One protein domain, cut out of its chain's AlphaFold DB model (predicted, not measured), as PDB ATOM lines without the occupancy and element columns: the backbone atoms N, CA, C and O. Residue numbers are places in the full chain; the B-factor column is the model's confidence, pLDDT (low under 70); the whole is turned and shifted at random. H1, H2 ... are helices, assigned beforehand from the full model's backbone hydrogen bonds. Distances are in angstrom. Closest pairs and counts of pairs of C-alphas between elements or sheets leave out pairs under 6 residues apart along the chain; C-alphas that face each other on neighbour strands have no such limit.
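AT A GLANCE: This is residues 9 to 103 and 123 to 142 of the 353 residues of the protein "Hypothetical protein" of Rotaria sp. Silwood2 (UniProt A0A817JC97). One very long helix, H3, makes the axis of a loose rod; H1 packs side by side with it, and H4 packs on its later part and slants away from it as a branch. The short H2 sits beside the earlier part of H1, reached by a long link that folds back from the end of H1. The printed part has 115 residues with four named helices, H1, H2, H3 and H4 in chain order, and no named strand; the class is all helix. The whole is loose, with a radius of gyration of the C-alphas of 17.2 A, and spans 59 by 25 by 21 A.

IN THESE COORDINATES: H3, residues 65 to 101, is the longest helix, 53.7 A from C-alpha 65 at (168.165, 186.710, 234.073) to C-alpha 101 at (193.116, 184.349, 186.532). H1, residues 9 to 32, measures 34.7 A and begins with C-alpha 9 at (179.109, 179.938, 229.661). H4, residues 123 to 142, measures 28.5 A and ends with C-alpha 142 at (195.265, 170.209, 186.575). H2, residues 52 to 58, is 9.8 A long.

HOW THE PARTS SIT: H3 and H1 touch, with 34 pairs of C-alphas within 8 A; the closest are those of Ile 11 and His 72, 5.6 A apart. They run the same way at a shallow tilt of 22 degrees. H3 touches H4 with residues 87 to 98 alone, and the closest C-alphas are those of Trp 91 and Tyr 127, 4.9 A apart. These two run the same way at a steep tilt of 39 degrees. H1, with residues 15 to 22 alone, and H2 only just touch, with 3 pairs of C-alphas within 8 A; the closest are those of Arg 15 and Leu 56, 6.4 A apart. They form a helical hairpin, opposite ways at a shallow tilt of 20 degrees. H2 and H3 are close but not clearly touching, with the C-alphas of Leu 56 and Leu 75 closest at 8.0 A. H4 is apart from H1 and from H2. The helix packing is mostly aligned, but only just, with 2 of 3 touching pairs at a shallow tilt. In H1, H2, H3 and H4, every O i to N i+4 pair is within hydrogen-bond range.

THE WHOLE: The two C-alphas farthest apart, those of Lys 63 and Gln 140, are 59.4 A apart. Residues 104 to 122 are not printed, and C-alphas 103 and 123 stand 23.3 A apart across this cut, which falls in the link from H3 to H4. The link from H1 to H2, residues 33 to 51, is long; the link from H2 to H3 is short. The mean pLDDT of the printed part is 87.9, and residues 98 to 103 are under 70.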
ATOM      1  N   ALA A   9     178.226 180.673 230.562       90.75
ATOM      2  CA  ALA A   9     179.109 179.938 229.661       90.75
ATOM      3  C   ALA A   9     178.728 180.132 228.182       90.75
ATOM      4  O   ALA A   9     179.606 180.343 227.353       90.75
ATOM      5  N   CYS A  10     177.429 180.113 227.854       91.94
ATOM      6  CA  CYS A  10     176.977 180.364 226.486       91.94
ATOM      7  C   CYS A  10     177.257 181.805 226.052       91.94
ATOM      8  O   CYS A  10     177.755 182.010 224.955       91.94
ATOM      9  N   ILE A  11     176.956 182.797 226.895       93.25
ATOM     10  CA  ILE A  11     177.203 184.209 226.566       93.25
ATOM     11  C   ILE A  11     178.699 184.464 226.362       93.25
ATOM     12  O   ILE A  11     179.071 185.087 225.374       93.25
ATOM     13  N   ASP A  12     179.552 183.957 227.256       92.12
ATOM     14  CA  ASP A  12     181.003 184.118 227.143       92.12
ATOM     15  C   ASP A  12     181.536 183.442 225.864       92.12
ATOM     16  O   ASP A  12     182.323 184.054 225.147       92.12
ATOM     17  N   SER A  13     181.043 182.245 225.515       95.19
ATOM     18  CA  SER A  13     181.387 181.562 224.255       95.19
ATOM     19  C   SER A  13     180.971 182.368 223.027       95.19
ATOM     20  O   SER A  13     181.798 182.619 222.158       95.19
ATOM     21  N   LEU A  14     179.717 182.837 222.972       95.31
ATOM     22  CA  LEU A  14     179.206 183.606 221.832       95.31
ATOM     23  C   LEU A  14     180.012 184.893 221.608       95.31
ATOM     24  O   LEU A  14     180.207 185.306 220.470       95.31
ATOM     25  N   ARG A  15     180.485 185.541 222.680       96.38
ATOM     26  CA  ARG A  15     181.321 186.747 222.574       96.38
ATOM     27  C   ARG A  15     182.678 186.445 221.944       96.38
ATOM     28  O   ARG A  15     183.111 187.221 221.099       96.38
ATOM     29  N   VAL A  16     183.310 185.335 222.331       95.25
ATOM     30  CA  VAL A  16     184.565 184.868 221.717       95.25
ATOM     31  C   VAL A  16     184.339 184.533 220.244       95.25
ATOM     32  O   VAL A  16     185.061 185.044 219.396       95.25
ATOM     33  N   ASP A  17     183.278 183.787 219.923       96.62
ATOM     34  CA  ASP A  17     182.951 183.422 218.539       96.62
ATOM     35  C   ASP A  17     182.737 184.664 217.653       96.62
ATOM     36  O   ASP A  17     183.171 184.706 216.503       96.62
ATOM     37  N   ILE A  18     182.076 185.703 218.172       97.50
ATOM     38  CA  ILE A  18     181.874 186.965 217.444       97.50
ATOM     39  C   ILE A  18     183.199 187.699 217.215       97.50
ATOM     40  O   ILE A  18     183.380 188.254 216.130       97.50
ATOM     41  N   ASP A  19     184.104 187.717 218.198       95.12
ATOM     42  CA  ASP A  19     185.431 188.332 218.058       95.12
ATOM     43  C   ASP A  19     186.264 187.606 216.989       95.12
ATOM     44  O   ASP A  19     186.772 188.233 216.056       95.12
ATOM     45  N   ASP A  20     186.285 186.272 217.029       96.00
ATOM     46  CA  ASP A  20     186.951 185.434 216.029       96.00
ATOM     47  C   ASP A  20     186.386 185.667 214.618       96.00
ATOM     48  O   ASP A  20     187.135 185.873 213.656       96.00
ATOM     49  N   LEU A  21     185.056 185.700 214.478       95.50
ATOM     50  CA  LEU A  21     184.404 186.011 213.203       95.50
ATOM     51  C   LEU A  21     184.749 187.422 212.720       95.50
ATOM     52  O   LEU A  21     184.959 187.629 211.522       95.50
ATOM     53  N   GLN A  22     184.823 188.393 213.629       95.38
ATOM     54  CA  GLN A  22     185.195 189.761 213.295       95.38
ATOM     55  C   GLN A  22     186.649 189.842 212.806       95.38
ATOM     56  O   GLN A  22     186.900 190.535 211.819       95.38
ATOM     57  N   ASN A  23     187.576 189.087 213.402       94.50
ATOM     58  CA  ASN A  23     188.963 188.982 212.933       94.50
ATOM     59  C   ASN A  23     189.033 188.433 211.496       94.50
ATOM     60  O   ASN A  23     189.684 189.023 210.630       94.50
ATOM     61  N   VAL A  24     188.270 187.377 211.190       94.62
ATOM     62  CA  VAL A  24     188.167 186.828 209.824       94.62
ATOM     63  C   VAL A  24     187.588 187.849 208.839       94.62
ATOM     64  O   VAL A  24     188.041 187.954 207.697       94.62
ATOM     65  N   ILE A  25     186.587 188.625 209.256       93.44
ATOM     66  CA  ILE A  25     186.002 189.681 208.422       93.44
ATOM     67  C   ILE A  25     187.045 190.750 208.082       93.44
ATOM     68  O   ILE A  25     187.112 191.165 206.924       93.44
ATOM     69  N   GLN A  26     187.877 191.165 209.044       93.06
ATOM     70  CA  GLN A  26     188.953 192.129 208.790       93.06
ATOM     71  C   GLN A  26     189.961 191.600 207.762       93.06
ATOM     72  O   GLN A  26     190.320 192.328 206.835       93.06
ATOM     73  N   ASP A  27     190.332 190.319 207.838       91.50
ATOM     74  CA  ASP A  27     191.207 189.681 206.845       91.50
ATOM     75  C   ASP A  27     190.598 189.676 205.434       91.50
ATOM     76  O   ASP A  27     191.289 189.924 204.439       91.50
ATOM     77  N   ILE A  28     189.297 189.391 205.323       88.94
ATOM     78  CA  ILE A  28     188.588 189.375 204.035       88.94
ATOM     79  C   ILE A  28     188.494 190.789 203.453       88.94
ATOM     80  O   ILE A  28     188.743 190.980 202.259       88.94
ATOM     81  N   ILE A  29     188.169 191.789 204.274       88.44
ATOM     82  CA  ILE A  29     188.117 193.196 203.853       88.44
ATOM     83  C   ILE A  29     189.512 193.678 203.438       88.44
ATOM     84  O   ILE A  29     189.645 194.332 202.405       88.44
ATOM     85  N   GLY A  30     190.564 193.291 204.166       88.56
ATOM     86  CA  GLY A  30     191.950 193.605 203.812       88.56
ATOM     87  C   GLY A  30     192.360 193.091 202.426       88.56
ATOM     88  O   GLY A  30     193.182 193.715 201.758       88.56
ATOM     89  N   LYS A  31     191.756 191.989 201.959       86.38
ATOM     90  CA  LYS A  31     192.021 191.391 200.638       86.38
ATOM     91  C   LYS A  31     191.092 191.884 199.526       86.38
ATOM     92  O   LYS A  31     191.520 191.926 198.379       86.38
ATOM     93  N   THR A  32     189.841 192.213 199.847       83.06
ATOM     94  CA  THR A  32     188.787 192.548 198.858       83.06
ATOM     95  C   THR A  32     188.442 194.035 198.779       83.06
ATOM     96  O   THR A  32     187.669 194.469 197.920       83.06
ATOM     97  N   GLY A  33     188.989 194.840 199.689       80.31
ATOM     98  CA  GLY A  33     188.591 196.227 199.878       80.31
ATOM     99  C   GLY A  33     187.206 196.364 200.520       80.31
ATOM    100  O   GLY A  33     186.654 195.437 201.110       80.31
ATOM    101  N   SER A  34     186.628 197.566 200.434       77.69
ATOM    102  CA  SER A  34     185.370 197.893 201.119       77.69
ATOM    103  C   SER A  34     184.178 197.080 200.583       77.69
ATOM    104  O   SER A  34     183.801 197.172 199.407       77.69
ATOM    105  N   ILE A  35     183.544 196.318 201.479       80.44
ATOM    106  CA  ILE A  35     182.314 195.566 201.217       80.44
ATOM    107  C   ILE A  35     181.118 196.428 201.623       80.44
ATOM    108  O   ILE A  35     180.837 196.616 202.800       80.44
ATOM    109  N   LYS A  36     180.374 196.930 200.637       81.94
ATOM    110  CA  LYS A  36     179.161 197.724 200.869       81.94
ATOM    111  C   LYS A  36     177.930 196.823 200.850       81.94
ATOM    112  O   LYS A  36     177.318 196.633 199.800       81.94
ATOM    113  N   CYS A  37     177.576 196.250 201.996       84.69
ATOM    114  CA  CYS A  37     176.305 195.548 202.185       84.69
ATOM    115  C   CYS A  37     175.655 195.949 203.510       84.69
ATOM    116  O   CYS A  37     176.347 196.267 204.475       84.69
ATOM    117  N   HIS A  38     174.325 195.935 203.552       88.25
ATOM    118  CA  HIS A  38     173.581 196.208 204.780       88.25
ATOM    119  C   HIS A  38     173.679 195.018 205.732       88.25
ATOM    120  O   HIS A  38     173.787 193.870 205.289       88.25
ATOM    121  N   SER A  39     173.655 195.300 207.029       90.25
ATOM    122  CA  SER A  39     173.599 194.266 208.056       90.25
ATOM    123  C   SER A  39     172.256 193.546 208.015       90.25
ATOM    124  O   SER A  39     171.206 194.149 207.817       90.25
ATOM    125  N   TRP A  40     172.298 192.233 208.212       90.81
ATOM    126  CA  TRP A  40     171.111 191.413 208.393       90.81
ATOM    127  C   TRP A  40     170.407 191.739 209.715       90.81
ATOM    128  O   TRP A  40     169.182 191.846 209.742       90.81
ATOM    129  N   LYS A  41     171.172 191.945 210.797       92.31
ATOM    130  CA  LYS A  41     170.613 192.277 212.117       92.31
ATOM    131  C   LYS A  41     170.184 193.743 212.234       92.31
ATOM    132  O   LYS A  41     169.179 194.038 212.879       92.31
ATOM    133  N   PHE A  42     170.936 194.656 211.625       92.69
ATOM    134  CA  PHE A  42     170.671 196.095 211.648       92.69
ATOM    135  C   PHE A  42     170.497 196.611 210.211       92.69
ATOM    136  O   PHE A  42     171.438 197.186 209.664       92.69
ATOM    137  N   PRO A  43     169.317 196.427 209.587       88.00
ATOM    138  CA  PRO A  43     169.099 196.735 208.168       88.00
ATOM    139  C   PRO A  43     169.442 198.171 207.765       88.00
ATOM    140  O   PRO A  43     169.834 198.408 206.627       88.00
ATOM    141  N   ASP A  44     169.349 199.109 208.707       88.06
ATOM    142  CA  ASP A  44     169.630 200.533 208.493       88.06
ATOM    143  C   ASP A  44     171.130 200.874 208.541       88.06
ATOM    144  O   ASP A  44     171.519 202.022 208.329       88.06
ATOM    145  N   LYS A  45     171.990 199.895 208.847       91.00
ATOM    146  CA  LYS A  45     173.442 200.062 208.965       91.00
ATOM    147  C   LYS A  45     174.180 199.249 207.909       91.00
ATOM    148  O   LYS A  45     173.768 198.154 207.524       91.00
ATOM    149  N   ILE A  46     175.333 199.759 207.489       89.56
ATOM    150  CA  ILE A  46     176.290 198.993 206.688       89.56
ATOM    151  C   ILE A  46     176.975 197.974 207.607       89.56
ATOM    152  O   ILE A  46     177.400 198.305 208.711       89.56
ATOM    153  N   ALA A  47     177.077 196.723 207.159       90.94
ATOM    154  CA  ALA A  47     177.541 195.604 207.975       90.94
ATOM    155  C   ALA A  47     178.987 195.766 208.478       90.94
ATOM    156  O   ALA A  47     179.298 195.342 209.594       90.94
ATOM    157  N   THR A  48     179.849 196.392 207.671       91.00
ATOM    158  CA  THR A  48     181.251 196.691 208.004       91.00
ATOM    159  C   THR A  48     181.410 197.825 209.008       91.00
ATOM    160  O   THR A  48     182.428 197.881 209.685       91.00
ATOM    161  N   ASP A  49     180.408 198.695 209.120       92.25
ATOM    162  CA  ASP A  49     180.471 199.920 209.926       92.25
ATOM    163  C   ASP A  49     179.897 199.699 211.336       92.25
ATOM    164  O   ASP A  49     179.786 200.623 212.138       92.25
ATOM    165  N   ILE A  50     179.489 198.465 211.641       93.56
ATOM    166  CA  ILE A  50     179.002 198.083 212.963       93.56
ATOM    167  C   ILE A  50     180.191 197.933 213.909       93.56
ATOM    168  O   ILE A  50     181.056 197.081 213.696       93.56
ATOM    169  N   ASP A  51     180.180 198.710 214.991       95.44
ATOM    170  CA  ASP A  51     181.134 198.573 216.086       95.44
ATOM    171  C   ASP A  51     180.814 197.323 216.921       95.44
ATOM    172  O   ASP A  51     179.908 197.299 217.758       95.44
ATOM    173  N   ILE A  52     181.557 196.249 216.656       96.00
ATOM    174  CA  ILE A  52     181.418 194.984 217.380       96.00
ATOM    175  C   ILE A  52     181.900 195.109 218.825       96.00
ATOM    176  O   ILE A  52     181.306 194.491 219.704       96.00
ATOM    177  N   ASN A  53     182.899 195.947 219.103       95.25
ATOM    178  CA  ASN A  53     183.415 196.114 220.459       95.25
ATOM    179  C   ASN A  53     182.367 196.772 221.359       95.25
ATOM    180  O   ASN A  53     182.146 196.310 222.479       95.25
ATOM    181  N   GLU A  54     181.668 197.793 220.855       96.44
ATOM    182  CA  GLU A  54     180.553 198.425 221.568       96.44
ATOM    183  C   GLU A  54     179.439 197.406 221.871       96.44
ATOM    184  O   GLU A  54     178.943 197.320 222.999       96.44
ATOM    185  N   LEU A  55     179.071 196.574 220.888       96.31
ATOM    186  CA  LEU A  55     178.040 195.546 221.067       96.31
ATOM    187  C   LEU A  55     178.467 194.470 222.074       96.31
ATOM    188  O   LEU A  55     177.669 194.100 222.936       96.31
ATOM    189  N   LEU A  56     179.715 194.001 222.021       95.69
ATOM    190  CA  LEU A  56     180.248 193.014 222.961       95.69
ATOM    191  C   LEU A  56     180.387 193.568 224.383       95.69
ATOM    192  O   LEU A  56     180.306 192.794 225.335       95.69
ATOM    193  N   GLN A  57     180.596 194.874 224.557       95.31
ATOM    194  CA  GLN A  57     180.572 195.521 225.875       95.31
ATOM    195  C   GLN A  57     179.146 195.650 226.416       95.31
ATOM    196  O   GLN A  57     178.907 195.448 227.607       95.31
ATOM    197  N   ARG A  58     178.190 195.961 225.537       95.50
ATOM    198  CA  ARG A  58     176.779 196.131 225.894       95.50
ATOM    199  C   ARG A  58     176.099 194.815 226.267       95.50
ATOM    200  O   ARG A  58     175.303 194.796 227.203       95.50
ATOM    201  N   TYR A  59     176.386 193.737 225.541       96.12
ATOM    202  CA  TYR A  59     175.768 192.426 225.745       96.12
ATOM    203  C   TYR A  59     176.738 191.486 226.459       96.12
ATOM    204  O   TYR A  59     177.555 190.801 225.845       96.12
ATOM    205  N   GLN A  60     176.634 191.460 227.786       93.94
ATOM    206  CA  GLN A  60     177.469 190.648 228.664       93.94
ATOM    207  C   GLN A  60     176.635 190.008 229.771       93.94
ATOM    208  O   GLN A  60     175.539 190.468 230.084       93.94
ATOM    209  N   TYR A  61     177.170 188.953 230.386       95.31
ATOM    210  CA  TYR A  61     176.496 188.297 231.499       95.31
ATOM    211  C   TYR A  61     176.384 189.236 232.711       95.31
ATOM    212  O   TYR A  61     177.381 189.773 233.198       95.31
ATOM    213  N   GLY A  62     175.164 189.404 233.214       92.50
ATOM    214  CA  GLY A  62     174.813 190.230 234.362       92.50
ATOM    215  C   GLY A  62     173.974 189.485 235.402       92.50
ATOM    216  O   GLY A  62     173.750 188.277 235.329       92.50
ATOM    217  N   LYS A  63     173.503 190.227 236.411       89.56
ATOM    218  CA  LYS A  63     172.704 189.679 237.524       89.56
ATOM    219  C   LYS A  63     171.239 189.423 237.157       89.56
ATOM    220  O   LYS A  63     170.579 188.647 237.839       89.56
ATOM    221  N   ASN A  64     170.728 190.094 236.126       92.12
ATOM    222  CA  ASN A  64     169.341 189.984 235.694       92.12
ATOM    223  C   ASN A  64     169.198 188.874 234.643       92.12
ATOM    224  O   ASN A  64     169.799 188.940 233.572       92.12
ATOM    225  N   GLU A  65     168.388 187.862 234.949       89.12
ATOM    226  CA  GLU A  65     168.165 186.710 234.073       89.12
ATOM    227  C   GLU A  65     167.544 187.110 232.726       89.12
ATOM    228  O   GLU A  65     167.935 186.579 231.688       89.12
ATOM    229  N   VAL A  66     166.642 188.096 232.717       90.50
ATOM    230  CA  VAL A  66     165.995 188.571 231.483       90.50
ATOM    231  C   VAL A  66     167.013 189.252 230.565       90.50
ATOM    232  O   VAL A  66     167.067 188.952 229.374       90.50
ATOM    233  N   ASP A  67     167.884 190.099 231.121       92.31
ATOM    234  CA  ASP A  67     168.939 190.774 230.350       92.31
ATOM    235  C   ASP A  67     169.955 189.772 229.788       92.31
ATOM    236  O   ASP A  67     170.468 189.948 228.680       92.31
ATOM    237  N   ASN A  68     170.211 188.681 230.515       93.44
ATOM    238  CA  ASN A  68     171.057 187.589 230.043       93.44
ATOM    239  C   ASN A  68     170.415 186.842 228.868       93.44
ATOM    240  O   ASN A  68     171.094 186.536 227.888       93.44
ATOM    241  N   GLN A  69     169.111 186.569 228.927       94.19
ATOM    242  CA  GLN A  69     168.389 185.950 227.811       94.19
ATOM    243  C   GLN A  69     168.411 186.851 226.570       94.19
ATOM    244  O   GLN A  69     168.705 186.370 225.476       94.19
ATOM    245  N   VAL A  70     168.184 188.159 226.739       94.06
ATOM    246  CA  VAL A  70     168.283 189.143 225.649       94.06
ATOM    247  C   VAL A  70     169.699 189.181 225.076       94.06
ATOM    248  O   VAL A  70     169.864 189.099 223.862       94.06
ATOM    249  N   SER A  71     170.724 189.238 225.931       95.00
ATOM    250  CA  SER A  71     172.126 189.241 225.497       95.00
ATOM    251  C   SER A  71     172.471 187.987 224.702       95.00
ATOM    252  O   SER A  71     173.057 188.090 223.632       95.00
ATOM    253  N   HIS A  72     172.051 186.809 225.168       95.19
ATOM    254  CA  HIS A  72     172.244 185.552 224.445       95.19
ATOM    255  C   HIS A  72     171.629 185.616 223.040       95.19
ATOM    256  O   HIS A  72     172.310 185.315 222.063       95.19
ATOM    257  N   ILE A  73     170.357 186.017 222.929       95.00
ATOM    258  CA  ILE A  73     169.650 186.075 221.641       95.00
ATOM    259  C   ILE A  73     170.335 187.067 220.699       95.00
ATOM    260  O   ILE A  73     170.613 186.729 219.551       95.00
ATOM    261  N   VAL A  74     170.656 188.271 221.181       95.88
ATOM    262  CA  VAL A  74     171.279 189.306 220.349       95.88
ATOM    263  C   VAL A  74     172.675 188.890 219.889       95.88
ATOM    264  O   VAL A  74     172.994 189.070 218.717       95.88
ATOM    265  N   LEU A  75     173.495 188.298 220.762       96.44
ATOM    266  CA  LEU A  75     174.811 187.773 220.378       96.44
ATOM    267  C   LEU A  75     174.675 186.674 219.313       96.44
ATOM    268  O   LEU A  75     175.384 186.697 218.310       96.44
ATOM    269  N   PHE A  76     173.712 185.764 219.461       95.56
ATOM    270  CA  PHE A  76     173.450 184.735 218.454       95.56
ATOM    271  C   PHE A  76     173.026 185.326 217.097       95.56
ATOM    272  O   PHE A  76     173.498 184.898 216.045       95.56
ATOM    273  N   GLU A  77     172.181 186.356 217.094       95.44
ATOM    274  CA  GLU A  77     171.812 187.063 215.864       95.44
ATOM    275  C   GLU A  77     172.993 187.822 215.237       95.44
ATOM    276  O   GLU A  77     173.091 187.893 214.010       95.44
ATOM    277  N   ILE A  78     173.910 188.359 216.052       96.69
ATOM    278  CA  ILE A  78     175.157 188.969 215.571       96.69
ATOM    279  C   ILE A  78     176.037 187.910 214.899       96.69
ATOM    280  O   ILE A  78     176.572 188.186 213.831       96.69
ATOM    281  N   ILE A  79     176.142 186.690 215.439       96.62
ATOM    282  CA  ILE A  79     176.865 185.593 214.769       96.62
ATOM    283  C   ILE A  79     176.303 185.348 213.369       96.62
ATOM    284  O   ILE A  79     177.063 185.301 212.401       96.62
ATOM    285  N   ILE A  80     174.978 185.236 213.238       94.00
ATOM    286  CA  ILE A  80     174.327 185.045 211.933       94.00
ATOM    287  C   ILE A  80     174.684 186.200 210.989       94.00
ATOM    288  O   ILE A  80     175.092 185.968 209.852       94.00
ATOM    289  N   ASP A  81     174.580 187.439 211.464       93.69
ATOM    290  CA  ASP A  81     174.936 188.635 210.702       93.69
ATOM    291  C   ASP A  81     176.400 188.624 210.219       93.69
ATOM    292  O   ASP A  81     176.666 188.849 209.034       93.69
ATOM    293  N   ARG A  82     177.349 188.292 211.104       94.69
ATOM    294  CA  ARG A  82     178.782 188.200 210.783       94.69
ATOM    295  C   ARG A  82     179.070 187.070 209.786       94.69
ATOM    296  O   ARG A  82     179.791 187.287 208.813       94.69
ATOM    297  N   LEU A  83     178.459 185.894 209.950       94.56
ATOM    298  CA  LEU A  83     178.592 184.778 209.003       94.56
ATOM    299  C   LEU A  83     178.094 185.155 207.600       94.56
ATOM    300  O   LEU A  83     178.731 184.823 206.598       94.56
ATOM    301  N   LEU A  84     176.988 185.895 207.506       90.50
ATOM    302  CA  LEU A  84     176.469 186.381 206.225       90.50
ATOM    303  C   LEU A  84     177.400 187.400 205.559       90.50
ATOM    304  O   LEU A  84     177.531 187.393 204.329       90.50
ATOM    305  N   LEU A  85     178.066 188.246 206.350       91.25
ATOM    306  CA  LEU A  85     179.095 189.158 205.854       91.25
ATOM    307  C   LEU A  85     180.316 188.389 205.323       91.25
ATOM    308  O   LEU A  85     180.803 188.706 204.238       91.25
ATOM    309  N   ILE A  86     180.755 187.331 206.015       92.38
ATOM    310  CA  ILE A  86     181.841 186.450 205.551       92.38
ATOM    311  C   ILE A  86     181.482 185.788 204.221       92.38
ATOM    312  O   ILE A  86     182.308 185.776 203.308       92.38
ATOM    313  N   ILE A  87     180.262 185.267 204.065       89.50
ATOM    314  CA  ILE A  87     179.822 184.647 202.804       89.50
ATOM    315  C   ILE A  87     179.837 185.677 201.664       89.50
ATOM    316  O   ILE A  87     180.327 185.384 200.570       89.50
ATOM    317  N   HIS A  88     179.359 186.900 201.915       86.00
ATOM    318  CA  HIS A  88     179.425 187.995 200.941       86.00
ATOM    319  C   HIS A  88     180.861 188.357 200.556       86.00
ATOM    320  O   HIS A  88     181.178 188.458 199.368       86.00
ATOM    321  N   GLY A  89     181.728 188.550 201.550       87.00
ATOM    322  CA  GLY A  89     183.126 188.895 201.327       87.00
ATOM    323  C   GLY A  89     183.885 187.783 200.607       87.00
ATOM    324  O   GLY A  89     184.632 188.051 199.671       87.00
ATOM    325  N   SER A  90     183.601 186.525 200.942       85.19
ATOM    326  CA  SER A  90     184.171 185.353 200.274       85.19
ATOM    327  C   SER A  90     183.726 185.260 198.815       85.19
ATOM    328  O   SER A  90     184.540 184.987 197.938       85.19
ATOM    329  N   TRP A  91     182.453 185.534 198.515       84.88
ATOM    330  CA  TRP A  91     181.985 185.619 197.129       84.88
ATOM    331  C   TRP A  91     182.714 186.714 196.349       84.88
ATOM    332  O   TRP A  91     183.152 186.470 195.224       84.88
ATOM    333  N   ARG A  92     182.883 187.898 196.950       81.75
ATOM    334  CA  ARG A  92     183.605 189.009 196.326       81.75
ATOM    335  C   ARG A  92     185.071 188.660 196.069       81.75
ATOM    336  O   ARG A  92     185.549 188.867 194.959       81.75
ATOM    337  N   TYR A  93     185.740 188.058 197.049       84.25
ATOM    338  CA  TYR A  93     187.115 187.581 196.918       84.25
ATOM    339  C   TYR A  93     187.265 186.590 195.763       84.25
ATOM    340  O   TYR A  93     188.130 186.750 194.906       84.25
ATOM    341  N   LEU A  94     186.378 185.595 195.684       80.94
ATOM    342  CA  LEU A  94     186.375 184.620 194.591       80.94
ATOM    343  C   LEU A  94     186.079 185.269 193.234       80.94
ATOM    344  O   LEU A  94     186.595 184.833 192.205       80.94
ATOM    345  N   HIS A  95     185.241 186.305 193.217       77.19
ATOM    346  CA  HIS A  95     184.965 187.078 192.016       77.19
ATOM    347  C   HIS A  95     186.206 187.817 191.511       77.19
ATOM    348  O   HIS A  95     186.544 187.672 190.337       77.19
ATOM    349  N   GLU A  96     186.900 188.539 192.388       76.69
ATOM    350  CA  GLU A  96     188.133 189.275 192.072       76.69
ATOM    351  C   GLU A  96     189.295 188.331 191.705       76.69
ATOM    352  O   GLU A  96     190.054 188.592 190.770       76.69
ATOM    353  N   MET A  97     189.396 187.173 192.362       72.56
ATOM    354  CA  MET A  97     190.363 186.130 192.003       72.56
ATOM    355  C   MET A  97     190.138 185.593 190.588       72.56
ATOM    356  O   MET A  97     191.095 185.456 189.829       72.56
ATOM    357  N   GLN A  98     188.889 185.327 190.191       68.75
ATOM    358  CA  GLN A  98     188.615 184.839 188.838       68.75
ATOM    359  C   GLN A  98     188.951 185.882 187.768       68.75
ATOM    360  O   GLN A  98     189.524 185.516 186.743       68.75
ATOM    361  N   THR A  99     188.632 187.162 187.990       66.31
ATOM    362  CA  THR A  99     188.969 188.220 187.021       66.31
ATOM    363  C   THR A  99     190.476 188.338 186.795       66.31
ATOM    364  O   THR A  99     190.895 188.657 185.688       66.31
ATOM    365  N   ASN A 100     191.287 188.015 187.807       65.12
ATOM    366  CA  ASN A 100     192.747 188.026 187.701       65.12
ATOM    367  C   ASN A 100     193.319 186.776 187.007       65.12
ATOM    368  O   ASN A 100     194.372 186.861 186.383       65.12
ATOM    369  N   ILE A 101     192.650 185.622 187.111       62.97
ATOM    370  CA  ILE A 101     193.116 184.349 186.532       62.97
ATOM    371  C   ILE A 101     192.661 184.187 185.070       62.97
ATOM    372  O   ILE A 101     193.365 183.561 184.280       62.97
ATOM    373  N   LEU A 102     191.509 184.751 184.683       57.53
ATOM    374  CA  LEU A 102     190.934 184.567 183.346       57.53
ATOM    375  C   LEU A 102     190.303 185.871 182.808       57.53
ATOM    376  O   LEU A 102     189.090 186.063 182.924       57.53
ATOM    377  N   PRO A 103     191.083 186.778 182.185       55.12
ATOM    378  CA  PRO A 103     190.567 188.066 181.707       55.12
ATOM    379  C   PRO A 103     189.579 187.963 180.526       55.12
ATOM    380  O   PRO A 103     188.884 188.932 180.237       55.12
ATOM    381  N   VAL A 123     172.663 185.285 197.732       73.38
ATOM    382  CA  VAL A 123     174.090 185.449 198.033       73.38
ATOM    383  C   VAL A 123     174.755 184.085 198.141       73.38
ATOM    384  O   VAL A 123     175.747 183.833 197.462       73.38
ATOM    385  N   ILE A 124     174.153 183.173 198.910       81.56
ATOM    386  CA  ILE A 124     174.636 181.797 199.062       81.56
ATOM    387  C   ILE A 124     174.646 181.081 197.707       81.56
ATOM    388  O   ILE A 124     175.643 180.460 197.348       81.56
ATOM    389  N   LYS A 125     173.580 181.215 196.906       83.38
ATOM    390  CA  LYS A 125     173.516 180.617 195.564       83.38
ATOM    391  C   LYS A 125     174.628 181.139 194.652       83.38
ATOM    392  O   LYS A 125     175.262 180.358 193.947       83.38
ATOM    393  N   LYS A 126     174.887 182.450 194.665       79.69
ATOM    394  CA  LYS A 126     175.975 183.064 193.887       79.69
ATOM    395  C   LYS A 126     177.350 182.604 194.363       79.69
ATOM    396  O   LYS A 126     178.192 182.295 193.525       79.69
ATOM    397  N   TYR A 127     177.562 182.532 195.675       81.88
ATOM    398  CA  TYR A 127     178.782 182.002 196.279       81.88
ATOM    399  C   TYR A 127     179.042 180.557 195.847       81.88
ATOM    400  O   TYR A 127     180.099 180.262 195.295       81.88
ATOM    401  N   TRP A 128     178.044 179.685 195.998       86.69
ATOM    402  CA  TRP A 128     178.139 178.279 195.613       86.69
ATOM    403  C   TRP A 128     178.426 178.098 194.120       86.69
ATOM    404  O   TRP A 128     179.354 177.385 193.744       86.69
ATOM    405  N   ASN A 129     177.692 178.806 193.258       83.69
ATOM    406  CA  ASN A 129     177.928 178.759 191.816       83.69
ATOM    407  C   ASN A 129     179.353 179.201 191.457       83.69
ATOM    408  O   ASN A 129     179.978 178.617 190.575       83.69
ATOM    409  N   LYS A 130     179.886 180.209 192.158       81.56
ATOM    410  CA  LYS A 130     181.249 180.693 191.932       81.56
ATOM    411  C   LYS A 130     182.305 179.681 192.379       81.56
ATOM    412  O   LYS A 130     183.284 179.480 191.666       81.56
ATOM    413  N   LEU A 131     182.091 179.009 193.511       83.75
ATOM    414  CA  LEU A 131     182.946 177.907 193.958       83.75
ATOM    415  C   LEU A 131     182.976 176.756 192.943       83.75
ATOM    416  O   LEU A 131     184.055 176.260 192.625       83.75
ATOM    417  N   LEU A 132     181.820 176.368 192.391       85.94
ATOM    418  CA  LEU A 132     181.741 175.329 191.355       85.94
ATOM    419  C   LEU A 132     182.505 175.721 190.084       85.94
ATOM    420  O   LEU A 132     183.229 174.903 189.512       85.94
ATOM    421  N   GLN A 133     182.383 176.981 189.659       82.75
ATOM    422  CA  GLN A 133     183.138 177.504 188.520       82.75
ATOM    423  C   GLN A 133     184.647 177.456 188.778       82.75
ATOM    424  O   GLN A 133     185.388 176.941 187.942       82.75
ATOM    425  N   LEU A 134     185.108 177.915 189.949       79.94
ATOM    426  CA  LEU A 134     186.527 177.866 190.310       79.94
ATOM    427  C   LEU A 134     187.051 176.426 190.366       79.94
ATOM    428  O   LEU A 134     188.131 176.147 189.851       79.94
ATOM    429  N   SER A 135     186.278 175.500 190.936       82.44
ATOM    430  CA  SER A 135     186.622 174.075 190.964       82.44
ATOM    431  C   SER A 135     186.794 173.506 189.552       82.44
ATOM    432  O   SER A 135     187.760 172.786 189.301       82.44
ATOM    433  N   THR A 136     185.924 173.895 188.617       83.69
ATOM    434  CA  THR A 136     186.015 173.480 187.210       83.69
ATOM    435  C   THR A 136     187.289 174.017 186.552       83.69
ATOM    436  O   THR A 136     187.993 173.264 185.881       83.69
ATOM    437  N   VAL A 137     187.631 175.291 186.781       80.31
ATOM    438  CA  VAL A 137     188.862 175.911 186.255       80.31
ATOM    439  C   VAL A 137     190.114 175.245 186.831       80.31
ATOM    440  O   VAL A 137     191.036 174.917 186.086       80.31
ATOM    441  N   LEU A 138     190.148 174.979 188.141       79.56
ATOM    442  CA  LEU A 138     191.268 174.277 188.779       79.56
ATOM    443  C   LEU A 138     191.436 172.856 188.226       79.56
ATOM    444  O   LEU A 138     192.559 172.436 187.954       79.56
ATOM    445  N   GLN A 139     190.333 172.139 187.997       82.06
ATOM    446  CA  GLN A 139     190.356 170.805 187.399       82.06
ATOM    447  C   GLN A 139     190.832 170.834 185.938       82.06
ATOM    448  O   GLN A 139     191.600 169.965 185.523       82.06
ATOM    449  N   GLN A 140     190.416 171.834 185.155       79.88
ATOM    450  CA  GLN A 140     190.913 172.048 183.792       79.88
ATOM    451  C   GLN A 140     192.423 172.297 183.792       79.88
ATOM    452  O   GLN A 140     193.146 171.595 183.087       79.88
ATOM    453  N   HIS A 141     192.909 173.199 184.647       75.31
ATOM    454  CA  HIS A 141     194.335 173.492 184.777       75.31
ATOM    455  C   HIS A 141     195.143 172.266 185.239       75.31
ATOM    456  O   HIS A 141     196.237 172.002 184.739       75.31
ATOM    457  N   GLU A 142     194.611 171.452 186.156       78.06
ATOM    458  CA  GLU A 142     195.265 170.209 186.575       78.06
ATOM    459  C   GLU A 142     195.336 169.176 185.438       78.06
ATOM    460  O   GLU A 142     196.360 168.509 185.264       78.06
TER     461      GLU A 142